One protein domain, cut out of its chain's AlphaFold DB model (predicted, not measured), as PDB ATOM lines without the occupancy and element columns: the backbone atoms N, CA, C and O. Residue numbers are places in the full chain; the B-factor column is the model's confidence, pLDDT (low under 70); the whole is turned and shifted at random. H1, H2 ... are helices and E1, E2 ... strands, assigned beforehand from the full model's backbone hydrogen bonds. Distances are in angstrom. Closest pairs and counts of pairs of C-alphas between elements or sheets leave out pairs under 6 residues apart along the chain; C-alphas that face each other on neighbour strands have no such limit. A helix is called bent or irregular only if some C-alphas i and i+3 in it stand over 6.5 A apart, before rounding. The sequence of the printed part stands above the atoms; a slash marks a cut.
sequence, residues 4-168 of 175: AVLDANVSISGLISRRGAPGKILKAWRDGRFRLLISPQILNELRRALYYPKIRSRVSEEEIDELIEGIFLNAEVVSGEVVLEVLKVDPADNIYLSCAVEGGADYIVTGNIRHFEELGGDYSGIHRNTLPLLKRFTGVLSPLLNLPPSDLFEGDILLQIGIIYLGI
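Overview. This is residues 4 to 168 of the 175 residues of the protein "Putative toxin-antitoxin system toxin component, PIN family" of Candidatus Poribacteria bacterium (UniProt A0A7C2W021). A small, twisted sheet of four short strands makes the middle, with H6 over one face and H2 over the other. H1, H3, H4 and H5 lie mostly beyond one end of E1 and E3, while H8 to H10 form a second group, joined to H2 by residues 144 to 145 of H8. The printed part has 165 residues with ten named helices and four named strands, in the order E1 H1 H2 E2 H3 H4 H5 H6 E3 H7 H8 H9 H10 E4. The sheet, in order E2 E1 E3 E4, is mixed, and so is the class, helices and strands. The whole is compact, with a radius of gyration of the C-alphas of 15.6 A, and spans 40 by 35 by 27 A.

Arrangement. E1, residues 4 to 6, is parallel to E2, residues 35 to 38, with N 37 and O 4 2.9 A apart, and to E3, residues 107 to 110, with N 109 and O 5 2.8 A apart, both within hydrogen-bond range. E4, residues 164 to 167, is antiparallel to E3, with N 166 and O 108 2.8 A apart. H6, residues 91 to 102, lies over E1 at a height of 9.2 A over the sheet; H2, residues 21 to 30, is on the opposite face at 9.8 A, giving three layers, helices on both faces of a sheet. H1, residues 8 to 16, touches H2 about perpendicular at 83 degrees, the closest C-alphas being those of Gly 14 and Gly 23, 3.6 A apart. E1, H1, H2 and E2 make a strand-helix-strand unit, parallel neighbour strands joined through helices, with a right-handed crossover. H3, residues 40 to 50, touches H1, with the C-alphas of Ala 8 and Leu 46 closest at 4.9 A. H5, residues 61 to 74, only grazes the sheet with residues 71 to 74. Every O i to N i+4 pair is within hydrogen-bond range in H1, H2, H3 and H5, against 5 of 8 in H6.

Along the chain. C-alpha 4 begins E1 at (12.884, -45.325, -13.586), and C-alpha 167 ends E4 at (17.245, -37.098, -13.657). H5 is 19.7 A long and H6 17.4 A. H4, residues 53 to 56, is close to H3 but not clearly touching, the closest C-alphas, of Leu 50 and Arg 56, being 6.7 A apart. H7, residues 113 to 119, is irregular, with C-alphas 115 and 118 7.6 A apart; 1 of 3 O i to N i+4 and 3 of 4 O i to N i+3 pairs are within range. H8, residues 131 to 145, 18.6 A long, is only just irregular, with C-alphas 136 and 139 6.8 A apart; its counts are 5 of 11 and 5 of 12. H9, residues 149 to 152, touches H8, and H10, residues 157 to 160, is close to H9 but not clearly touching, at 7.7 A between the C-alphas of Leu 152 and Leu 158.

Size, cuts and confidence. The C-alphas farthest apart, of Glu 61 and Asn 129, are 43.3 A apart. The printed part has no cut. The links H5 to H6 and H7 to H8 are long. The mean pLDDT of the printed part is 73.0, and residues 113 to 168 are under 70.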
ATOM      1  N   ALA A   4      13.730 -46.452 -13.952       85.75
ATOM      2  CA  ALA A   4      12.884 -45.325 -13.586       85.75
ATOM      3  C   ALA A   4      11.911 -45.685 -12.466       85.75
ATOM      4  O   ALA A   4      11.369 -46.787 -12.439       85.75
ATOM      5  N   VAL A   5      11.666 -44.723 -11.584       89.75
ATOM      6  CA  VAL A   5      10.574 -44.738 -10.611       89.75
ATOM      7  C   VAL A   5       9.421 -43.931 -11.196       89.75
ATOM      8  O   VAL A   5       9.629 -42.828 -11.702       89.75
ATOM      9  N   LEU A   6       8.209 -44.475 -11.141       91.38
ATOM     10  CA  LEU A   6       7.003 -43.745 -11.521       91.38
ATOM     11  C   LEU A   6       6.274 -43.282 -10.262       91.38
ATOM     12  O   LEU A   6       6.025 -44.077  -9.358       91.38
ATOM     13  N   ASP A   7       5.883 -42.016 -10.249       89.19
ATOM     14  CA  ASP A   7       4.855 -41.503  -9.352       89.19
ATOM     15  C   ASP A   7       3.546 -42.286  -9.567       89.19
ATOM     16  O   ASP A   7       3.157 -42.565 -10.711       89.19
ATOM     17  N   ALA A   8       2.842 -42.636  -8.487       91.81
ATOM     18  CA  ALA A   8       1.562 -43.337  -8.553       91.81
ATOM     19  C   ALA A   8       0.554 -42.620  -9.472       91.81
ATOM     20  O   ALA A   8      -0.176 -43.270 -10.229       91.81
ATOM     21  N   ASN A   9       0.563 -41.282  -9.486       88.06
ATOM     22  CA  ASN A   9      -0.307 -40.481 -10.344       88.06
ATOM     23  C   ASN A   9      -0.027 -40.682 -11.835       88.06
ATOM     24  O   ASN A   9      -0.959 -40.616 -12.641       88.06
ATOM     25  N   VAL A  10       1.223 -40.952 -12.226       88.00
ATOM     26  CA  VAL A  10       1.580 -41.243 -13.624       88.00
ATOM     27  C   VAL A  10       0.988 -42.585 -14.041       88.00
ATOM     28  O   VAL A  10       0.380 -42.676 -15.110       88.00
ATOM     29  N   SER A  11       1.077 -43.602 -13.180       92.25
ATOM     30  CA  SER A  11       0.461 -44.910 -13.427       92.25
ATOM     31  C   SER A  11      -1.062 -44.800 -13.553       92.25
ATOM     32  O   SER A  11      -1.644 -45.267 -14.531       92.25
ATOM     33  N   ILE A  12      -1.720 -44.092 -12.633       92.31
ATOM     34  CA  ILE A  12      -3.180 -43.905 -12.656       92.31
ATOM     35  C   ILE A  12      -3.621 -43.109 -13.884       92.31
ATOM     36  O   ILE A  12      -4.559 -43.491 -14.588       92.31
ATOM     37  N   SER A  13      -2.916 -42.020 -14.191       88.19
ATOM     38  CA  SER A  13      -3.190 -41.213 -15.380       88.19
ATOM     39  C   SER A  13      -2.978 -42.008 -16.666       88.19
ATOM     40  O   SER A  13      -3.645 -41.740 -17.663       88.19
ATOM     41  N   GLY A  14      -2.075 -42.992 -16.654       88.88
ATOM     42  CA  GLY A  14      -1.815 -43.863 -17.794       88.88
ATOM     43  C   GLY A  14      -2.927 -44.863 -18.062       88.88
ATOM     44  O   GLY A  14      -3.226 -45.119 -19.230       88.88
ATOM     45  N   LEU A  15      -3.583 -45.360 -17.010       92.75
ATOM     46  CA  LEU A  15      -4.799 -46.165 -17.146       92.75
ATOM     47  C   LEU A  15      -5.951 -45.324 -17.707       92.75
ATOM     48  O   LEU A  15      -6.597 -45.721 -18.672       92.75
ATOM     49  N   ILE A  16      -6.141 -44.113 -17.175       91.06
ATOM     50  CA  ILE A  16      -7.230 -43.210 -17.577       91.06
ATOM     51  C   ILE A  16      -7.037 -42.661 -19.002       91.06
ATOM     52  O   ILE A  16      -7.996 -42.527 -19.761       91.06
ATOM     53  N   SER A  17      -5.808 -42.295 -19.373       87.62
ATOM     54  CA  SER A  17      -5.470 -41.665 -20.655       87.62
ATOM     55  C   SER A  17      -4.417 -42.480 -21.401       87.62
ATOM     56  O   SER A  17      -3.254 -42.090 -21.533       87.62
ATOM     57  N   ARG A  18      -4.848 -43.620 -21.954       85.12
ATOM     58  CA  ARG A  18      -3.970 -44.591 -22.638       85.12
ATOM     59  C   ARG A  18      -3.228 -44.011 -23.851       85.12
ATOM     60  O   ARG A  18      -2.136 -44.462 -24.180       85.12
ATOM     61  N   ARG A  19      -3.807 -43.005 -24.522       80.75
ATOM     62  CA  ARG A  19      -3.185 -42.307 -25.669       80.75
ATOM     63  C   ARG A  19      -2.338 -41.100 -25.258       80.75
ATOM     64  O   ARG A  19      -1.544 -40.625 -26.068       80.75
ATOM     65  N   GLY A  20      -2.516 -40.599 -24.036       75.12
ATOM     66  CA  GLY A  20      -1.726 -39.504 -23.490       75.12
ATOM     67  C   GLY A  20      -0.306 -39.945 -23.144       75.12
ATOM     68  O   GLY A  20       0.025 -41.131 -23.175       75.12
ATOM     69  N   ALA A  21       0.544 -38.986 -22.782       76.38
ATOM     70  CA  ALA A  21       1.912 -39.289 -22.376       76.38
ATOM     71  C   ALA A  21       2.015 -40.314 -21.219       76.38
ATOM     72  O   ALA A  21       2.851 -41.210 -21.344       76.38
ATOM     73  N   PRO A  22       1.151 -40.321 -20.175       80.19
ATOM     74  CA  PRO A  22       1.260 -41.321 -19.111       80.19
ATOM     75  C   PRO A  22       0.944 -42.736 -19.621       80.19
ATOM     76  O   PRO A  22       1.629 -43.699 -19.283       80.19
ATOM     77  N   GLY A  23      -0.044 -42.865 -20.516       82.31
ATOM     78  CA  GLY A  23      -0.392 -44.140 -21.142       82.31
ATOM     79  C   GLY A  23       0.726 -44.670 -22.039       82.31
ATOM     80  O   GLY A  23       1.037 -45.862 -22.022       82.31
ATOM     81  N   LYS A  24       1.407 -43.773 -22.760       81.75
ATOM     82  CA  LYS A  24       2.589 -44.124 -23.555       81.75
ATOM     83  C   LYS A  24       3.773 -44.557 -22.679       81.75
ATOM     84  O   LYS A  24       4.509 -45.450 -23.087       81.75
ATOM     85  N   ILE A  25       3.936 -43.998 -21.478       82.19
ATOM     86  CA  ILE A  25       4.956 -44.430 -20.501       82.19
ATOM     87  C   ILE A  25       4.648 -45.831 -19.971       82.19
ATOM     88  O   ILE A  25       5.536 -46.681 -19.957       82.19
ATOM     89  N   LEU A  26       3.392 -46.118 -19.610       87.81
ATOM     90  CA  LEU A  26       3.000 -47.475 -19.215       87.81
ATOM     91  C   LEU A  26       3.210 -48.479 -20.346       87.81
ATOM     92  O   LEU A  26       3.715 -49.576 -20.113       87.81
ATOM     93  N   LYS A  27       2.877 -48.101 -21.585       86.06
ATOM     94  CA  LYS A  27       3.178 -48.929 -22.753       86.06
ATOM     95  C   LYS A  27       4.685 -49.149 -22.916       86.06
ATOM     96  O   LYS A  27       5.097 -50.276 -23.153       86.06
ATOM     97  N   ALA A  28       5.502 -48.109 -22.761       84.38
ATOM     98  CA  ALA A  28       6.957 -48.206 -22.842       84.38
ATOM     99  C   ALA A  28       7.532 -49.224 -21.854       84.38
ATOM    100  O   ALA A  28       8.402 -50.015 -22.212       84.38
ATOM    101  N   TRP A  29       7.035 -49.191 -20.621       90.56
ATOM    102  CA  TRP A  29       7.413 -50.134 -19.582       90.56
ATOM    103  C   TRP A  29       6.973 -51.561 -19.922       90.56
ATOM    104  O   TRP A  29       7.803 -52.465 -19.894       90.56
ATOM    105  N   ARG A  30       5.707 -51.756 -20.319       90.31
ATOM    106  CA  ARG A  30       5.170 -53.067 -20.737       90.31
ATOM    107  C   ARG A  30       5.917 -53.654 -21.937       90.31
ATOM    108  O   ARG A  30       6.121 -54.858 -22.000       90.31
ATOM    109  N   ASP A  31       6.377 -52.803 -22.851       89.12
ATOM    110  CA  ASP A  31       7.211 -53.180 -23.996       89.12
ATOM    111  C   ASP A  31       8.694 -53.418 -23.604       89.12
ATOM    112  O   ASP A  31       9.541 -53.614 -24.475       89.12
ATOM    113  N   GLY A  32       9.046 -53.349 -22.313       87.44
ATOM    114  CA  GLY A  32      10.397 -53.601 -21.801       87.44
ATOM    115  C   GLY A  32      11.422 -52.505 -22.107       87.44
ATOM    116  O   GLY A  32      12.627 -52.742 -22.015       87.44
ATOM    117  N   ARG A  33      10.986 -51.292 -22.484       85.31
ATOM    118  CA  ARG A  33      11.905 -50.211 -22.897       85.31
ATOM    119  C   ARG A  33      12.660 -49.566 -21.731       85.31
ATOM    120  O   ARG A  33      13.661 -48.888 -21.958       85.31
ATOM    121  N   PHE A  34      12.206 -49.780 -20.498       84.62
ATOM    122  CA  PHE A  34      12.923 -49.434 -19.271       84.62
ATOM    123  C   PHE A  34      12.502 -50.362 -18.124       84.62
ATOM    124  O   PHE A  34      11.472 -51.032 -18.203       84.62
ATOM    125  N   ARG A  35      13.295 -50.389 -17.050       91.06
ATOM    126  CA  ARG A  35      12.983 -51.122 -15.817       91.06
ATOM    127  C   ARG A  35      12.279 -50.202 -14.836       91.06
ATOM    128  O   ARG A  35      12.828 -49.166 -14.465       91.06
ATOM    129  N   LEU A  36      11.078 -50.593 -14.425       95.81
ATOM    130  CA  LEU A  36      10.366 -49.937 -13.338       95.81
ATOM    131  C   LEU A  36      11.009 -50.344 -12.014       95.81
ATOM    132  O   LEU A  36      11.072 -51.533 -11.721       95.81
ATOM    133  N   LEU A  37      11.466 -49.372 -11.236       95.69
ATOM    134  CA  LEU A  37      11.831 -49.560  -9.837       95.69
ATOM    135  C   LEU A  37      10.605 -49.280  -8.968       95.69
ATOM    136  O   LEU A  37       9.891 -48.301  -9.204       95.69
ATOM    137  N   ILE A  38      10.366 -50.123  -7.968       97.31
ATOM    138  CA  ILE A  38       9.259 -49.942  -7.030       97.31
ATOM    139  C   ILE A  38       9.657 -50.370  -5.615       97.31
ATOM    140  O   ILE A  38      10.351 -51.367  -5.436       97.31
ATOM    141  N   SER A  39       9.209 -49.625  -4.606       97.19
ATOM    142  CA  SER A  39       9.336 -49.993  -3.192       97.19
ATOM    143  C   SER A  39       7.977 -50.404  -2.607       97.19
ATOM    144  O   SER A  39       6.933 -50.040  -3.168       97.19
ATOM    145  N   PRO A  40       7.942 -51.109  -1.459       96.12
ATOM    146  CA  PRO A  40       6.694 -51.413  -0.756       96.12
ATOM    147  C   PRO A  40       5.839 -50.168  -0.465       96.12
ATOM    148  O   PRO A  40       4.614 -50.212  -0.564       96.12
ATOM    149  N   GLN A  41       6.476 -49.036  -0.161       96.31
ATOM    150  CA  GLN A  41       5.820 -47.756   0.108       96.31
ATOM    151  C   GLN A  41       5.104 -47.216  -1.137       96.31
ATOM    152  O   GLN A  41       3.937 -46.839  -1.052       96.31
ATOM    153  N   ILE A  42       5.764 -47.239  -2.301       96.56
ATOM    154  CA  ILE A  42       5.155 -46.813  -3.572       96.56
ATOM    155  C   ILE A  42       4.016 -47.753  -3.966       96.56
ATOM    156  O   ILE A  42       2.969 -47.293  -4.417       96.56
ATOM    157  N   LEU A  43       4.182 -49.064  -3.773       95.31
ATOM    158  CA  LEU A  43       3.124 -50.031  -4.061       95.31
ATOM    159  C   LEU A  43       1.882 -49.780  -3.191       95.31
ATOM    160  O   LEU A  43       0.759 -49.833  -3.693       95.31
ATOM    161  N   ASN A  44       2.073 -49.461  -1.910       94.69
ATOM    162  CA  ASN A  44       0.981 -49.096  -1.010       94.69
ATOM    163  C   ASN A  44       0.285 -47.801  -1.443       94.69
ATOM    164  O   ASN A  44      -0.948 -47.755  -1.457       94.69
ATOM    165  N   GLU A  45       1.049 -46.781  -1.842       95.38
ATOM    166  CA  GLU A  45       0.495 -45.523  -2.348       95.38
ATOM    167  C   GLU A  45      -0.334 -45.741  -3.614       95.38
ATOM    168  O   GLU A  45      -1.485 -45.307  -3.704       95.38
ATOM    169  N   LEU A  46       0.216 -46.501  -4.564       95.06
ATOM    170  CA  LEU A  46      -0.460 -46.850  -5.802       95.06
ATOM    171  C   LEU A  46      -1.768 -47.597  -5.529       95.06
ATOM    172  O   LEU A  46      -2.806 -47.221  -6.072       95.06
ATOM    173  N   ARG A  47      -1.754 -48.612  -4.653       92.44
ATOM    174  CA  ARG A  47      -2.975 -49.331  -4.258       92.44
ATOM    175  C   ARG A  47      -4.001 -48.368  -3.672       92.44
ATOM    176  O   ARG A  47      -5.130 -48.328  -4.151       92.44
ATOM    177  N   ARG A  48      -3.619 -47.557  -2.681       93.06
ATOM    178  CA  ARG A  48      -4.518 -46.583  -2.041       93.06
ATOM    179  C   ARG A  48      -5.192 -45.675  -3.069       93.06
ATOM    180  O   ARG A  48      -6.404 -45.473  -3.010       93.06
ATOM    181  N   ALA A  49      -4.419 -45.161  -4.017       93.00
ATOM    182  CA  ALA A  49      -4.909 -44.240  -5.026       93.00
ATOM    183  C   ALA A  49      -5.786 -44.931  -6.097       93.00
ATOM    184  O   ALA A  49      -6.799 -44.361  -6.503       93.00
ATOM    185  N   LEU A  50      -5.487 -46.178  -6.484       92.31
ATOM    186  CA  LEU A  50      -6.328 -46.974  -7.396       92.31
ATOM    187  C   LEU A  50      -7.706 -47.303  -6.800       92.31
ATOM    188  O   LEU A  50      -8.696 -47.315  -7.529       92.31
ATOM    189  N   TYR A  51      -7.796 -47.515  -5.483       88.75
ATOM    190  CA  TYR A  51      -9.067 -47.782  -4.793       88.75
ATOM    191  C   TYR A  51      -9.846 -46.519  -4.403       88.75
ATOM    192  O   TYR A  51     -10.938 -46.616  -3.837       88.75
ATOM    193  N   TYR A  52      -9.343 -45.324  -4.721       92.12
ATOM    194  CA  TYR A  52     -10.077 -44.092  -4.457       92.12
ATOM    195  C   TYR A  52     -11.369 -44.037  -5.304       92.12
ATOM    196  O   TYR A  52     -11.306 -44.290  -6.512       92.12
ATOM    197  N   PRO A  53     -12.543 -43.664  -4.745       89.50
ATOM    198  CA  PRO A  53     -13.831 -43.779  -5.446       89.50
ATOM    199  C   PRO A  53     -13.888 -43.083  -6.813       89.50
ATOM    200  O   PRO A  53     -14.491 -43.592  -7.754       89.50
ATOM    201  N   LYS A  54     -13.213 -41.933  -6.948       89.50
ATOM    202  CA  LYS A  54     -13.138 -41.175  -8.208       89.50
ATOM    203  C   LYS A  54     -12.291 -41.868  -9.285       89.50
ATOM    204  O   LYS A  54     -12.462 -41.575 -10.464       89.50
ATOM    205  N   ILE A  55     -11.354 -42.729  -8.892       91.06
ATOM    206  CA  ILE A  55     -10.518 -43.505  -9.814       91.06
ATOM    207  C   ILE A  55     -11.233 -44.801 -10.196       91.06
ATOM    208  O   ILE A  55     -11.350 -45.084 -11.385       91.06
ATOM    209  N   ARG A  56     -11.830 -45.505  -9.225       90.19
ATOM    210  CA  ARG A  56     -12.664 -46.704  -9.457       90.19
ATOM    211  C   ARG A  56     -13.841 -46.462 -10.409       90.19
ATOM    212  O   ARG A  56     -14.295 -47.394 -11.054       90.19
ATOM    213  N   SER A  57     -14.341 -45.228 -10.521       91.12
ATOM    214  CA  SER A  57     -15.393 -44.889 -11.494       91.12
ATOM    215  C   SER A  57     -14.887 -44.674 -12.926       91.12
ATOM    216  O   SER A  57     -15.697 -44.502 -13.835       91.12
ATOM    217  N   ARG A  58     -13.566 -44.637 -13.138       93.12
ATOM    218  CA  ARG A  58     -12.922 -44.321 -14.425       93.12
ATOM    219  C   ARG A  58     -12.020 -45.430 -14.959       93.12
ATOM    220  O   ARG A  58     -11.606 -45.331 -16.108       93.12
ATOM    221  N   VAL A  59     -11.681 -46.405 -14.124       92.44
ATOM    222  CA  VAL A  59     -10.752 -47.499 -14.420       92.44
ATOM    223  C   VAL A  59     -11.407 -48.796 -13.959       92.44
ATOM    224  O   VAL A  59     -11.920 -48.843 -12.838       92.44
ATOM    225  N   SER A  60     -11.425 -49.817 -14.816       93.62
ATOM    226  CA  SER A  60     -12.050 -51.105 -14.493       93.62
ATOM    227  C   SER A  60     -11.201 -51.924 -13.512       93.62
ATOM    228  O   SER A  60     -10.018 -51.651 -13.308       93.62
ATOM    229  N   GLU A  61     -11.808 -52.928 -12.876       92.31
ATOM    230  CA  GLU A  61     -11.087 -53.832 -11.969       92.31
ATOM    231  C   GLU A  61     -10.026 -54.633 -12.728       92.31
ATOM    232  O   GLU A  61      -8.891 -54.733 -12.278       92.31
ATOM    233  N   GLU A  62     -10.347 -55.058 -13.948       94.75
ATOM    234  CA  GLU A  62      -9.428 -55.763 -14.839       94.75
ATOM    235  C   GLU A  62      -8.219 -54.892 -15.211       94.75
ATOM    236  O   GLU A  62      -7.087 -55.364 -15.199       94.75
ATOM    237  N   GLU A  63      -8.419 -53.597 -15.490       93.44
ATOM    238  CA  GLU A  63      -7.312 -52.676 -15.785       93.44
ATOM    239  C   GLU A  63      -6.383 -52.460 -14.580       93.44
ATOM    240  O   GLU A  63      -5.174 -52.265 -14.753       93.44
ATOM    241  N   ILE A  64      -6.945 -52.468 -13.367       93.31
ATOM    242  CA  ILE A  64      -6.190 -52.389 -12.113       93.31
ATOM    243  C   ILE A  64      -5.378 -53.670 -11.919       93.31
ATOM    244  O   ILE A  64      -4.171 -53.588 -11.681       93.31
ATOM    245  N   ASP A  65      -6.013 -54.829 -12.066       93.19
ATOM    246  CA  ASP A  65      -5.373 -56.130 -11.887       93.19
ATOM    247  C   ASP A  65      -4.244 -56.336 -12.903       93.19
ATOM    248  O   ASP A  65      -3.127 -56.670 -12.509       93.19
ATOM    249  N   GLU A  66      -4.463 -55.994 -14.178       93.75
ATOM    250  CA  GLU A  66      -3.425 -56.012 -15.219       93.75
ATOM    251  C   GLU A  66      -2.212 -55.137 -14.864       93.75
ATOM    252  O   GLU A  66      -1.067 -55.462 -15.199       93.75
ATOM    253  N   LEU A  67      -2.435 -53.974 -14.239       94.38
ATOM    254  CA  LEU A  67      -1.341 -53.108 -13.807       94.38
ATOM    255  C   LEU A  67      -0.565 -53.749 -12.655       94.38
ATOM    256  O   LEU A  67       0.664 -53.797 -12.714       94.38
ATOM    257  N   ILE A  68      -1.260 -54.226 -11.621       93.62
ATOM    258  CA  ILE A  68      -0.632 -54.802 -10.427       93.62
ATOM    259  C   ILE A  68       0.119 -56.090 -10.765       93.62
ATOM    260  O   ILE A  68       1.270 -56.245 -10.355       93.62
ATOM    261  N   GLU A  69      -0.485 -56.978 -11.552       93.50
ATOM    262  CA  GLU A  69       0.164 -58.194 -12.036       93.50
ATOM    263  C   GLU A  69       1.391 -57.849 -12.886       93.50
ATOM    264  O   GLU A  69       2.483 -58.376 -12.663       93.50
ATOM    265  N   GLY A  70       1.259 -56.878 -13.796       94.12
ATOM    266  CA  GLY A  70       2.379 -56.393 -14.594       94.12
ATOM    267  C   GLY A  70       3.540 -55.881 -13.736       94.12
ATOM    268  O   GLY A  70       4.696 -56.168 -14.054       94.12
ATOM    269  N   ILE A  71       3.247 -55.152 -12.652       94.81
ATOM    270  CA  ILE A  71       4.251 -54.643 -11.705       94.81
ATOM    271  C   ILE A  71       4.932 -55.812 -11.005       94.81
ATOM    272  O   ILE A  71       6.157 -55.864 -10.978       94.81
ATOM    273  N   PHE A  72       4.160 -56.767 -10.491       91.56
ATOM    274  CA  PHE A  72       4.701 -57.926  -9.788       91.56
ATOM    275  C   PHE A  72       5.641 -58.762 -10.669       91.56
ATOM    276  O   PHE A  72       6.677 -59.228 -10.202       91.56
ATOM    277  N   LEU A  73       5.304 -58.915 -11.951       92.50
ATOM    278  CA  LEU A  73       6.082 -59.725 -12.885       92.50
ATOM    279  C   LEU A  73       7.307 -59.000 -13.463       92.50
ATOM    280  O   LEU A  73       8.301 -59.653 -13.775       92.50
ATOM    281  N   ASN A  74       7.243 -57.675 -13.645       93.00
ATOM    282  CA  ASN A  74       8.217 -56.947 -14.474       93.00
ATOM    283  C   ASN A  74       8.932 -55.782 -13.773       93.00
ATOM    284  O   ASN A  74       9.844 -55.190 -14.362       93.00
ATOM    285  N   ALA A  75       8.529 -55.404 -12.558       94.44
ATOM    286  CA  ALA A  75       9.234 -54.386 -11.788       94.44
ATOM    287  C   ALA A  75      10.440 -54.979 -11.046       94.44
ATOM    288  O   ALA A  75      10.482 -56.151 -10.681       94.44
ATOM    289  N   GLU A  76      11.441 -54.142 -10.816       96.50
ATOM    290  CA  GLU A  76      12.540 -54.422  -9.905       96.50
ATOM    291  C   GLU A  76      12.180 -53.837  -8.537       96.50
ATOM    292  O   GLU A  76      12.038 -52.622  -8.378       96.50
ATOM    293  N   VAL A  77      11.970 -54.728  -7.570       96.00
ATOM    294  CA  VAL A  77      11.555 -54.365  -6.215       96.00
ATOM    295  C   VAL A  77      12.787 -54.041  -5.375       96.00
ATOM    296  O   VAL A  77      13.713 -54.849  -5.301       96.00
ATOM    297  N   VAL A  78      12.785 -52.870  -4.742       94.88
ATOM    298  CA  VAL A  78      13.784 -52.468  -3.736       94.88
ATOM    299  C   VAL A  78      13.243 -52.750  -2.324       94.88
ATOM    300  O   VAL A  78      12.026 -52.860  -2.160       94.88
ATOM    301  N   SER A  79      14.104 -52.905  -1.311       92.44
ATOM    302  CA  SER A  79      13.677 -53.261   0.055       92.44
ATOM    303  C   SER A  79      12.869 -52.144   0.726       92.44
ATOM    304  O   SER A  79      11.988 -52.428   1.539       92.44
ATOM    305  N   GLY A  80      13.100 -50.888   0.335       91.00
ATOM    306  CA  GLY A  80      12.470 -49.711   0.928       91.00
ATOM    307  C   GLY A  80      13.080 -49.339   2.279       91.00
ATOM    308  O   GLY A  80      12.387 -48.751   3.110       91.00
ATOM    309  N   GLU A  81      14.334 -49.724   2.519       87.38
ATOM    310  CA  GLU A  81      15.078 -49.443   3.754       87.38
ATOM    311  C   GLU A  81      15.705 -48.045   3.753       87.38
ATOM    312  O   GLU A  81      15.931 -47.467   4.818       87.38
ATOM    313  N   VAL A  82      15.973 -47.479   2.572       78.56
ATOM    314  CA  VAL A  82      16.429 -46.093   2.473       78.56
ATOM    315  C   VAL A  82      15.254 -45.183   2.809       78.56
ATOM    316  O   VAL A  82      14.185 -45.282   2.214       78.56
ATOM    317  N   VAL A  83      15.464 -44.264   3.751       84.38
ATOM    318  CA  VAL A  83      14.483 -43.238   4.115       84.38
ATOM    319  C   VAL A  83      15.140 -41.876   3.977       84.38
ATOM    320  O   VAL A  83      16.082 -41.542   4.694       84.38
ATOM    321  N   LEU A  84      14.644 -41.094   3.026       74.56
ATOM    322  CA  LEU A  84      15.046 -39.711   2.817       74.56
ATOM    323  C   LEU A  84      13.974 -38.772   3.369       74.56
ATOM    324  O   LEU A  84      12.785 -39.015   3.211       74.56
ATOM    325  N   GLU A  85      14.395 -37.666   3.972       81.75
ATOM    326  CA  GLU A  85      13.498 -36.605   4.445       81.75
ATOM    327  C   GLU A  85      13.906 -35.267   3.825       81.75
ATOM    328  O   GLU A  85      14.247 -34.312   4.528       81.75
ATOM    329  N   VAL A  86      13.946 -35.213   2.495       75.50
ATOM    330  CA  VAL A  86      14.485 -34.064   1.756       75.50
ATOM    331  C   VAL A  86      13.380 -33.078   1.383       75.50
ATOM    332  O   VAL A  86      13.555 -31.881   1.586       75.50
ATOM    333  N   LEU A  87      12.239 -33.567   0.896       74.31
ATOM    334  CA  LEU A  87      11.073 -32.739   0.570       74.31
ATOM    335  C   LEU A  87      10.336 -32.370   1.861       74.31
ATOM    336  O   LEU A  87       9.949 -33.275   2.611       74.31
ATOM    337  N   LYS A  88      10.172 -31.072   2.152       80.62
ATOM    338  CA  LYS A  88       9.499 -30.589   3.373       80.62
ATOM    339  C   LYS A  88       8.104 -30.026   3.098       80.62
ATOM    340  O   LYS A  88       7.267 -30.079   3.994       80.62
ATOM    341  N   VAL A  89       7.838 -29.531   1.891       80.19
ATOM    342  CA  VAL A  89       6.530 -29.059   1.413       80.19
ATOM    343  C   VAL A  89       5.593 -30.236   1.192       80.19
ATOM    344  O   VAL A  89       4.456 -30.182   1.653       80.19
ATOM    345  N   ASP A  90       6.074 -31.306   0.554       82.38
ATOM    346  CA  ASP A  90       5.334 -32.567   0.459       82.38
ATOM    347  C   ASP A  90       6.197 -33.763   0.896       82.38
ATOM    348  O   ASP A  90       6.835 -34.434   0.079       82.38
ATOM    349  N   PRO A  91       6.242 -34.052   2.209       87.81
ATOM    350  CA  PRO A  91       7.028 -35.161   2.723       87.81
ATOM    351  C   PRO A  91       6.598 -36.534   2.200       87.81
ATOM    352  O   PRO A  91       7.406 -37.464   2.265       87.81
ATOM    353  N   ALA A  92       5.365 -36.684   1.695       89.69
ATOM    354  CA  ALA A  92       4.872 -37.961   1.187       89.69
ATOM    355  C   ALA A  92       5.615 -38.393  -0.086       89.69
ATOM    356  O   ALA A  92       5.824 -39.589  -0.294       89.69
ATOM    357  N   ASP A  93       6.111 -37.439  -0.876       87.31
ATOM    358  CA  ASP A  93       6.838 -37.719  -2.117       87.31
ATOM    359  C   ASP A  93       8.290 -38.168  -1.898       87.31
ATOM    360  O   ASP A  93       8.942 -38.673  -2.820       87.31
ATOM    361  N   ASN A  94       8.798 -38.094  -0.660       84.00
ATOM    362  CA  ASN A  94      10.116 -38.634  -0.325       84.00
ATOM    363  C   ASN A  94      10.225 -40.144  -0.587       84.00
ATOM    364  O   ASN A  94      11.335 -40.648  -0.772       84.00
ATOM    365  N   ILE A  95       9.107 -40.880  -0.646       93.44
ATOM    366  CA  ILE A  95       9.111 -42.314  -0.972       93.44
ATOM    367  C   ILE A  95       9.658 -42.578  -2.383       93.44
ATOM    368  O   ILE A  95      10.345 -43.578  -2.596       93.44
ATOM    369  N   TYR A  96       9.415 -41.666  -3.332       88.12
ATOM    370  CA  TYR A  96       9.905 -41.785  -4.704       88.12
ATOM    371  C   TYR A  96      11.403 -41.507  -4.778       88.12
ATOM    372  O   TYR A  96      12.125 -42.255  -5.433       88.12
ATOM    373  N   LEU A  97      11.882 -40.489  -4.054       82.88
ATOM    374  CA  LEU A  97      13.315 -40.202  -3.924       82.88
ATOM    375  C   LEU A  97      14.059 -41.354  -3.257       82.88
ATOM    376  O   LEU A  97      15.106 -41.772  -3.744       82.88
ATOM    377  N   SER A  98      13.500 -41.883  -2.172       82.94
ATOM    378  CA  SER A  98      14.090 -42.982  -1.414       82.94
ATOM    379  C   SER A  98      14.230 -44.233  -2.278       82.94
ATOM    380  O   SER A  98      15.334 -44.752  -2.433       82.94
ATOM    381  N   CYS A  99      13.149 -44.645  -2.953       87.88
ATOM    382  CA  CYS A  99      13.173 -45.765  -3.896       87.88
ATOM    383  C   CYS A  99      14.169 -45.533  -5.036       87.88
ATOM    384  O   CYS A  99      14.885 -46.447  -5.448       87.88
ATOM    385  N   ALA A 100      14.234 -44.303  -5.544       81.62
ATOM    386  CA  ALA A 100      15.108 -43.975  -6.649       81.62
ATOM    387  C   ALA A 100      16.590 -44.024  -6.263       81.62
ATOM    388  O   ALA A 100      17.400 -44.541  -7.030       81.62
ATOM    389  N   VAL A 101      16.950 -43.527  -5.078       81.00
ATOM    390  CA  VAL A 101      18.316 -43.627  -4.554       81.00
ATOM    391  C   VAL A 101      18.676 -45.083  -4.282       81.00
ATOM    392  O   VAL A 101      19.723 -45.539  -4.736       81.00
ATOM    393  N   GLU A 102      17.789 -45.831  -3.631       83.44
ATOM    394  CA  GLU A 102      18.017 -47.230  -3.267       83.44
ATOM    395  C   GLU A 102      18.189 -48.146  -4.486       83.44
ATOM    396  O   GLU A 102      19.150 -48.906  -4.578       83.44
ATOM    397  N   GLY A 103      17.299 -48.036  -5.477       81.00
ATOM    398  CA  GLY A 103      17.367 -48.827  -6.711       81.00
ATOM    399  C   GLY A 103      18.375 -48.303  -7.739       81.00
ATOM    400  O   GLY A 103      18.562 -48.905  -8.807       81.00
ATOM    401  N   GLY A 104      19.011 -47.165  -7.443       79.75
ATOM    402  CA  GLY A 104      19.910 -46.455  -8.342       79.75
ATOM    403  C   GLY A 104      19.239 -46.091  -9.664       79.75
ATOM    404  O   GLY A 104      19.796 -46.408 -10.720       79.75
ATOM    405  N   ALA A 105      18.047 -45.492  -9.584       79.19
ATOM    406  CA  ALA A 105      17.255 -45.017 -10.708       79.19
ATOM    407  C   ALA A 105      17.996 -43.944 -11.506       79.19
ATOM    408  O   ALA A 105      18.678 -43.090 -10.943       79.19
ATOM    409  N   ASP A 106      17.775 -43.941 -12.816       77.19
ATOM    410  CA  ASP A 106      18.180 -42.836 -13.677       77.19
ATOM    411  C   ASP A 106      17.146 -41.696 -13.620       77.19
ATOM    412  O   ASP A 106      17.505 -40.524 -13.756       77.19
ATOM    413  N   TYR A 107      15.865 -42.037 -13.404       77.38
ATOM    414  CA  TYR A 107      14.741 -41.097 -13.458       77.38
ATOM    415  C   TYR A 107      13.695 -41.314 -12.367       77.38
ATOM    416  O   TYR A 107      13.320 -42.449 -12.075       77.38
ATOM    417  N   ILE A 108      13.128 -40.211 -11.881       78.69
ATOM    418  CA  ILE A 108      11.773 -40.173 -11.318       78.69
ATOM    419  C   ILE A 108      10.861 -39.515 -12.344       78.69
ATOM    420  O   ILE A 108      11.169 -38.445 -12.870       78.69
ATOM    421  N   VAL A 109       9.736 -40.154 -12.633       82.62
ATOM    422  CA  VAL A 109       8.712 -39.640 -13.540       82.62
ATOM    423  C   VAL A 109       7.519 -39.207 -12.705       82.62
ATOM    424  O   VAL A 109       6.865 -40.052 -12.099       82.62
ATOM    425  N   THR A 110       7.223 -37.911 -12.684       81.69
ATOM    426  CA  THR A 110       6.119 -37.348 -11.891       81.69
ATOM    427  C   THR A 110       5.214 -36.465 -12.736       81.69
ATOM    428  O   THR A 110       5.637 -35.883 -13.739       81.69
ATOM    429  N   GLY A 111       3.951 -36.370 -12.317       72.81
ATOM    430  CA  GLY A 111       3.007 -35.403 -12.863       72.81
ATOM    431  C   GLY A 111       3.046 -34.026 -12.185       72.81
ATOM    432  O   GLY A 111       2.487 -33.068 -12.712       72.81
ATOM    433  N   ASN A 112       3.710 -33.909 -11.029       74.31
ATOM    434  CA  ASN A 112       3.610 -32.751 -10.138       74.31
ATOM    435  C   ASN A 112       4.995 -32.217  -9.744       74.31
ATOM    436  O   ASN A 112       5.478 -32.442  -8.641       74.31
ATOM    437  N   ILE A 113       5.624 -31.434 -10.627       69.06
ATOM    438  CA  ILE A 113       6.957 -30.850 -10.363       69.06
ATOM    439  C   ILE A 113       7.024 -30.007  -9.085       69.06
ATOM    440  O   ILE A 113       8.068 -29.971  -8.441       69.06
ATOM    441  N   ARG A 114       5.917 -29.360  -8.697       69.62
ATOM    442  CA  ARG A 114       5.875 -28.444  -7.547       69.62
ATOM    443  C   ARG A 114       6.314 -29.107  -6.247       69.62
ATOM    444  O   ARG A 114       6.888 -28.447  -5.392       69.62
ATOM    445  N   HIS A 115       6.083 -30.410  -6.118       69.94
ATOM    446  CA  HIS A 115       6.435 -31.163  -4.919       69.94
ATOM    447  C   HIS A 115       7.952 -31.378  -4.782       69.94
ATOM    448  O   HIS A 115       8.438 -31.713  -3.710       69.94
ATOM    449  N   PHE A 116       8.713 -31.145  -5.855       67.25
ATOM    450  CA  PHE A 116      10.158 -31.362  -5.925       67.25
ATOM    451  C   PHE A 116      10.958 -30.052  -6.063       67.25
ATOM    452  O   PHE A 116      12.176 -30.093  -6.236       67.25
ATOM    453  N   GLU A 117      10.305 -28.886  -5.985       67.81
ATOM    454  CA  GLU A 117      10.946 -27.570  -6.160       67.81
ATOM    455  C   GLU A 117      12.007 -27.265  -5.087       67.81
ATOM    456  O   GLU A 117      13.009 -26.608  -5.371       67.81
ATOM    457  N   GLU A 118      11.840 -27.786  -3.868       64.38
ATOM    458  CA  GLU A 118      12.760 -27.575  -2.740       64.38
ATOM    459  C   GLU A 118      14.143 -28.204  -2.918       64.38
ATOM    460  O   GLU A 118      15.073 -27.854  -2.193       64.38
ATOM    461  N   LEU A 119      14.311 -29.105  -3.889       62.59
ATOM    462  CA  LEU A 119      15.596 -29.751  -4.161       62.59
ATOM    463  C   LEU A 119      16.677 -28.784  -4.689       62.59
ATOM    464  O   LEU A 119      17.807 -29.215  -4.899       62.59
ATOM    465  N   GLY A 120      16.350 -27.497  -4.882       43.12
ATOM    466  CA  GLY A 120      17.289 -26.368  -4.837       43.12
ATOM    467  C   GLY A 120      18.656 -26.588  -5.500       43.12
ATOM    468  O   GLY A 120      19.660 -26.733  -4.811       43.12
ATOM    469  N   GLY A 121      18.721 -26.574  -6.836       39.59
ATOM    470  CA  GLY A 121      19.965 -26.671  -7.618       39.59
ATOM    471  C   GLY A 121      19.726 -27.305  -8.990       39.59
ATOM    472  O   GLY A 121      18.575 -27.533  -9.347       39.59
ATOM    473  N   ASP A 122      20.781 -27.616  -9.753       41.25
ATOM    474  CA  ASP A 122      20.796 -28.232 -11.111       41.25
ATOM    475  C   ASP A 122      20.014 -29.569 -11.277       41.25
ATOM    476  O   ASP A 122      20.121 -30.264 -12.287       41.25
ATOM    477  N   TYR A 123      19.185 -29.931 -10.301       40.66
ATOM    478  CA  TYR A 123      18.033 -30.826 -10.423       40.66
ATOM    479  C   TYR A 123      16.881 -30.193 -11.234       40.66
ATOM    480  O   TYR A 123      15.950 -30.882 -11.650       40.66
ATOM    481  N   SER A 124      17.011 -28.905 -11.579       33.41
ATOM    482  CA  SER A 124      16.352 -28.219 -12.695       33.41
ATOM    483  C   SER A 124      16.905 -28.673 -14.059       33.41
ATOM    484  O   SER A 124      17.457 -27.905 -14.846       33.41
ATOM    485  N   GLY A 125      16.679 -29.945 -14.402       36.81
ATOM    486  CA  GLY A 125      16.950 -30.515 -15.731       36.81
ATOM    487  C   GLY A 125      16.123 -29.922 -16.886       36.81
ATOM    488  O   GLY A 125      16.213 -30.404 -18.015       36.81
ATOM    489  N   ILE A 126      15.360 -28.855 -16.644       36.47
ATOM    490  CA  ILE A 126      14.976 -27.895 -17.680       36.47
ATOM    491  C   ILE A 126      15.749 -26.602 -17.414       36.47
ATOM    492  O   ILE A 126      15.203 -25.584 -16.999       36.47
ATOM    493  N   HIS A 127      17.052 -26.619 -17.686       30.14
ATOM    494  CA  HIS A 127      17.663 -25.390 -18.164       30.14
ATOM    495  C   HIS A 127      17.036 -25.080 -19.521       30.14
ATOM    496  O   HIS A 127      16.877 -25.964 -20.356       30.14
ATOM    497  N   ARG A 128      16.765 -23.807 -19.800       34.31
ATOM    498  CA  ARG A 128      16.390 -23.275 -21.127       34.31
ATOM    499  C   ARG A 128      17.363 -23.638 -22.278       34.31
ATOM    500  O   ARG A 128      17.213 -23.117 -23.371       34.31
ATOM    501  N   ASN A 129      18.337 -24.526 -22.054       32.00
ATOM    502  CA  ASN A 129      19.297 -25.065 -23.010       32.00
ATOM    503  C   ASN A 129      19.562 -26.583 -22.816       32.00
ATOM    504  O   ASN A 129      20.695 -27.039 -22.981       32.00
ATOM    505  N   THR A 130      18.553 -27.415 -22.515       36.84
ATOM    506  CA  THR A 130      18.712 -28.890 -22.423       36.84
ATOM    507  C   THR A 130      18.856 -29.613 -23.777       36.84
ATOM    508  O   THR A 130      18.428 -30.755 -23.937       36.84
ATOM    509  N   LEU A 131      19.495 -29.004 -24.778       31.89
ATOM    510  CA  LEU A 131      19.748 -29.654 -26.069       31.89
ATOM    511  C   LEU A 131      20.685 -30.880 -25.984       31.89
ATOM    512  O   LEU A 131      20.442 -31.833 -26.721       31.89
ATOM    513  N   PRO A 132      21.710 -30.955 -25.110       33.59
ATOM    514  CA  PRO A 132      22.602 -32.121 -25.093       33.59
ATOM    515  C   PRO A 132      22.008 -33.365 -24.412       33.59
ATOM    516  O   PRO A 132      22.295 -34.481 -24.842       33.59
ATOM    517  N   LEU A 133      21.161 -33.201 -23.384       34.28
ATOM    518  CA  LEU A 133      20.522 -34.335 -22.703       34.28
ATOM    519  C   LEU A 133      19.333 -34.867 -23.515       34.28
ATOM    520  O   LEU A 133      19.283 -36.064 -23.775       34.28
ATOM    521  N   LEU A 134      18.451 -34.000 -24.030       34.94
ATOM    522  CA  LEU A 134      17.336 -34.409 -24.901       34.94
ATOM    523  C   LEU A 134      17.819 -35.078 -26.203       34.94
ATOM    524  O   LEU A 134      17.206 -36.039 -26.666       34.94
ATOM    525  N   LYS A 135      18.975 -34.673 -26.753       33.28
ATOM    526  CA  LYS A 135      19.607 -35.358 -27.900       33.28
ATOM    527  C   LYS A 135      19.973 -36.819 -27.620       33.28
ATOM    528  O   LYS A 135      19.987 -37.609 -28.554       33.28
ATOM    529  N   ARG A 136      20.211 -37.204 -26.361       36.12
ATOM    530  CA  ARG A 136      20.476 -38.600 -25.967       36.12
ATOM    531  C   ARG A 136      19.194 -39.433 -25.808       36.12
ATOM    532  O   ARG A 136      19.270 -40.656 -25.845       36.12
ATOM    533  N   PHE A 137      18.034 -38.780 -25.677       41.94
ATOM    534  CA  PHE A 137      16.737 -39.409 -25.383       41.94
ATOM    535  C   PHE A 137      15.700 -39.311 -26.500       41.94
ATOM    536  O   PHE A 137      14.725 -40.060 -26.467       41.94
ATOM    537  N   THR A 138      15.919 -38.488 -27.528       40.19
ATOM    538  CA  THR A 138      15.114 -38.526 -28.762       40.19
ATOM    539  C   THR A 138      15.024 -39.935 -29.332       40.19
ATOM    540  O   THR A 138      13.930 -40.379 -29.647       40.19
ATOM    541  N   GLY A 139      16.124 -40.691 -29.360       37.22
ATOM    542  CA  GLY A 139      16.126 -42.077 -29.844       37.22
ATOM    543  C   GLY A 139      15.283 -43.060 -29.019       37.22
ATOM    544  O   GLY A 139      14.898 -44.100 -29.539       37.22
ATOM    545  N   VAL A 140      14.960 -42.742 -27.760       39.97
ATOM    546  CA  VAL A 140      14.136 -43.594 -26.882       39.97
ATOM    547  C   VAL A 140      12.683 -43.114 -26.875       39.97
ATOM    548  O   VAL A 140      11.771 -43.921 -27.035       39.97
ATOM    549  N   LEU A 141      12.461 -41.801 -26.750       40.56
ATOM    550  CA  LEU A 141      11.134 -41.194 -26.621       40.56
ATOM    551  C   LEU A 141      10.425 -40.978 -27.966       40.56
ATOM    552  O   LEU A 141       9.215 -41.164 -28.036       40.56
ATOM    553  N   SER A 142      11.138 -40.667 -29.053       42.78
ATOM    554  CA  SER A 142      10.521 -40.486 -30.381       42.78
ATOM    555  C   SER A 142       9.842 -41.771 -30.880       42.78
ATOM    556  O   SER A 142       8.642 -41.728 -31.178       42.78
ATOM    557  N   PRO A 143      10.498 -42.952 -30.841       40.03
ATOM    558  CA  PRO A 143       9.844 -44.206 -31.217       40.03
ATOM    559  C   PRO A 143       8.798 -44.679 -30.200       40.03
ATOM    560  O   PRO A 143       8.029 -45.595 -30.483       40.03
ATOM    561  N   LEU A 144       8.820 -44.157 -28.970       40.03
ATOM    562  CA  LEU A 144       7.849 -44.485 -27.918       40.03
ATOM    563  C   LEU A 144       6.560 -43.687 -28.053       40.03
ATOM    564  O   LEU A 144       5.474 -44.206 -27.805       40.03
ATOM    565  N   LEU A 145       6.687 -42.421 -28.437       45.06
ATOM    566  CA  LEU A 145       5.574 -41.492 -28.505       45.06
ATOM    567  C   LEU A 145       4.981 -41.376 -29.914       45.06
ATOM    568  O   LEU A 145       3.935 -40.739 -30.054       45.06
ATOM    569  N   ASN A 146       5.604 -42.023 -30.907       48.50
ATOM    570  CA  ASN A 146       5.311 -41.903 -32.336       48.50
ATOM    571  C   ASN A 146       5.300 -40.437 -32.800       48.50
ATOM    572  O   ASN A 146       4.436 -40.014 -33.562       48.50
ATOM    573  N   LEU A 147       6.235 -39.660 -32.256       46.59
ATOM    574  CA  LEU A 147       6.457 -38.256 -32.579       46.59
ATOM    575  C   LEU A 147       7.834 -38.154 -33.221       46.59
ATOM    576  O   LEU A 147       8.765 -38.773 -32.693       46.59
ATOM    577  N   PRO A 148       8.009 -37.423 -34.331       46.09
ATOM    578  CA  PRO A 148       9.330 -37.221 -34.896       46.09
ATOM    579  C   PRO A 148      10.218 -36.495 -33.868       46.09
ATOM    580  O   PRO A 148       9.716 -35.714 -33.056       46.09
ATOM    581  N   PRO A 149      11.539 -36.749 -33.859       44.91
ATOM    582  CA  PRO A 149      12.446 -36.161 -32.877       44.91
ATOM    583  C   PRO A 149      12.353 -34.635 -32.790       44.91
ATOM    584  O   PRO A 149      12.557 -34.097 -31.710       44.91
ATOM    585  N   SER A 150      12.028 -33.962 -33.900       47.69
ATOM    586  CA  SER A 150      11.794 -32.515 -33.995       47.69
ATOM    587  C   SER A 150      10.694 -32.016 -33.061       47.69
ATOM    588  O   SER A 150      10.867 -30.988 -32.415       47.69
ATOM    589  N   ASP A 151       9.612 -32.779 -32.924       44.28
ATOM    590  CA  ASP A 151       8.402 -32.367 -32.204       44.28
ATOM    591  C   ASP A 151       8.562 -32.542 -30.685       44.28
ATOM    592  O   ASP A 151       7.741 -32.084 -29.900       44.28
ATOM    593  N   LEU A 152       9.644 -33.192 -30.241       44.41
ATOM    594  CA  LEU A 152      10.034 -33.261 -28.829       44.41
ATOM    595  C   LEU A 152      10.779 -32.001 -28.359       44.41
ATOM    596  O   LEU A 152      10.945 -31.821 -27.152       44.41
ATOM    597  N   PHE A 153      11.266 -31.165 -29.286       40.03
ATOM    598  CA  PHE A 153      12.075 -29.977 -28.987       40.03
ATOM    599  C   PHE A 153      11.300 -28.657 -29.038       40.03
ATOM    600  O   PHE A 153      11.825 -27.654 -28.552       40.03
ATOM    601  N   GLU A 154      10.079 -28.626 -29.580       39.81
ATOM    602  CA  GLU A 154       9.194 -27.473 -29.390       39.81
ATOM    603  C   GLU A 154       8.712 -27.484 -27.935       39.81
ATOM    604  O   GLU A 154       7.890 -28.305 -27.526       39.81
ATOM    605  N   GLY A 155       9.332 -26.615 -27.133       36.72
ATOM    606  CA  GLY A 155       9.371 -26.611 -25.667       36.72
ATOM    607  C   GLY A 155       8.048 -26.492 -24.907       36.72
ATOM    608  O   GLY A 155       8.092 -26.250 -23.707       36.72
ATOM    609  N   ASP A 156       6.905 -26.714 -25.547       36.03
ATOM    610  CA  ASP A 156       5.579 -26.608 -24.940       36.03
ATOM    611  C   ASP A 156       4.867 -27.958 -24.769       36.03
ATOM    612  O   ASP A 156       4.019 -28.082 -23.891       36.03
ATOM    613  N   ILE A 157       5.235 -29.019 -25.500       35.50
ATOM    614  CA  ILE A 157       4.493 -30.295 -25.448       35.50
ATOM    615  C   ILE A 157       4.716 -31.037 -24.118       35.50
ATOM    616  O   ILE A 157       3.764 -31.511 -23.505       35.50
ATOM    617  N   LEU A 158       5.950 -31.110 -23.607       36.56
ATOM    618  CA  LEU A 158       6.227 -31.798 -22.333       36.56
ATOM    619  C   LEU A 158       5.717 -31.014 -21.107       36.56
ATOM    620  O   LEU A 158       5.310 -31.624 -20.119       36.56
ATOM    621  N   LEU A 159       5.664 -29.680 -21.190       35.72
ATOM    622  CA  LEU A 159       5.118 -28.815 -20.137       35.72
ATOM    623  C   LEU A 159       3.580 -28.752 -20.164       35.72
ATOM    624  O   LEU A 159       2.965 -28.714 -19.100       35.72
ATOM    625  N   GLN A 160       2.939 -28.812 -21.337       31.67
ATOM    626  CA  GLN A 160       1.472 -28.817 -21.458       31.67
ATOM    627  C   GLN A 160       0.820 -30.153 -21.067       31.67
ATOM    628  O   GLN A 160      -0.369 -30.172 -20.755       31.67
ATOM    629  N   ILE A 161       1.568 -31.267 -21.058       33.47
ATOM    630  CA  ILE A 161       1.029 -32.605 -20.741       33.47
ATOM    631  C   ILE A 161       1.257 -32.993 -19.262       33.47
ATOM    632  O   ILE A 161       0.798 -34.046 -18.822       33.47
ATOM    633  N   GLY A 162       1.909 -32.137 -18.466       41.97
ATOM    634  CA  GLY A 162       2.054 -32.340 -17.022       41.97
ATOM    635  C   GLY A 162       2.806 -33.620 -16.650       41.97
ATOM    636  O   GLY A 162       2.411 -34.271 -15.697       41.97
ATOM    637  N   ILE A 163       3.839 -34.018 -17.404       46.25
ATOM    638  CA  ILE A 163       4.750 -35.110 -17.018       46.25
ATOM    639  C   ILE A 163       6.180 -34.616 -17.126       46.25
ATOM    640  O   ILE A 163       6.637 -34.249 -18.208       46.25
ATOM    641  N   ILE A 164       6.892 -34.638 -16.005       55.22
ATOM    642  CA  ILE A 164       8.267 -34.164 -15.906       55.22
ATOM    643  C   ILE A 164       9.158 -35.288 -15.368       55.22
ATOM    644  O   ILE A 164       8.774 -36.059 -14.487       55.22
ATOM    645  N   TYR A 165      10.360 -35.380 -15.943       56.84
ATOM    646  CA  TYR A 165      11.393 -36.349 -15.589       56.84
ATOM    647  C   TYR A 165      12.470 -35.662 -14.750       56.84
ATOM    648  O   TYR A 165      13.126 -34.733 -15.225       56.84
ATOM    649  N   LEU A 166      12.693 -36.144 -13.532       54.25
ATOM    650  CA  LEU A 166      13.806 -35.727 -12.684       54.25
ATOM    651  C   LEU A 166      14.950 -36.725 -12.863       54.25
ATOM    652  O   LEU A 166      14.820 -37.895 -12.504       54.25
ATOM    653  N   GLY A 167      16.051 -36.277 -13.468       50.44
ATOM    654  CA  GLY A 167      17.245 -37.098 -13.657       50.44
ATOM    655  C   GLY A 167      18.066 -37.169 -12.373       50.44
ATOM    656  O   GLY A 167      18.518 -36.139 -11.876       50.44
ATOM    657  N   ILE A 168      18.302 -38.373 -11.855       47.16
ATOM    658  CA  ILE A 168      19.133 -38.579 -10.666       47.16
ATOM    659  C   ILE A 168      20.524 -38.985 -11.140       47.16
ATOM    660  O   ILE A 168      20.749 -40.098 -11.610       47.16
TER     661      ILE A 168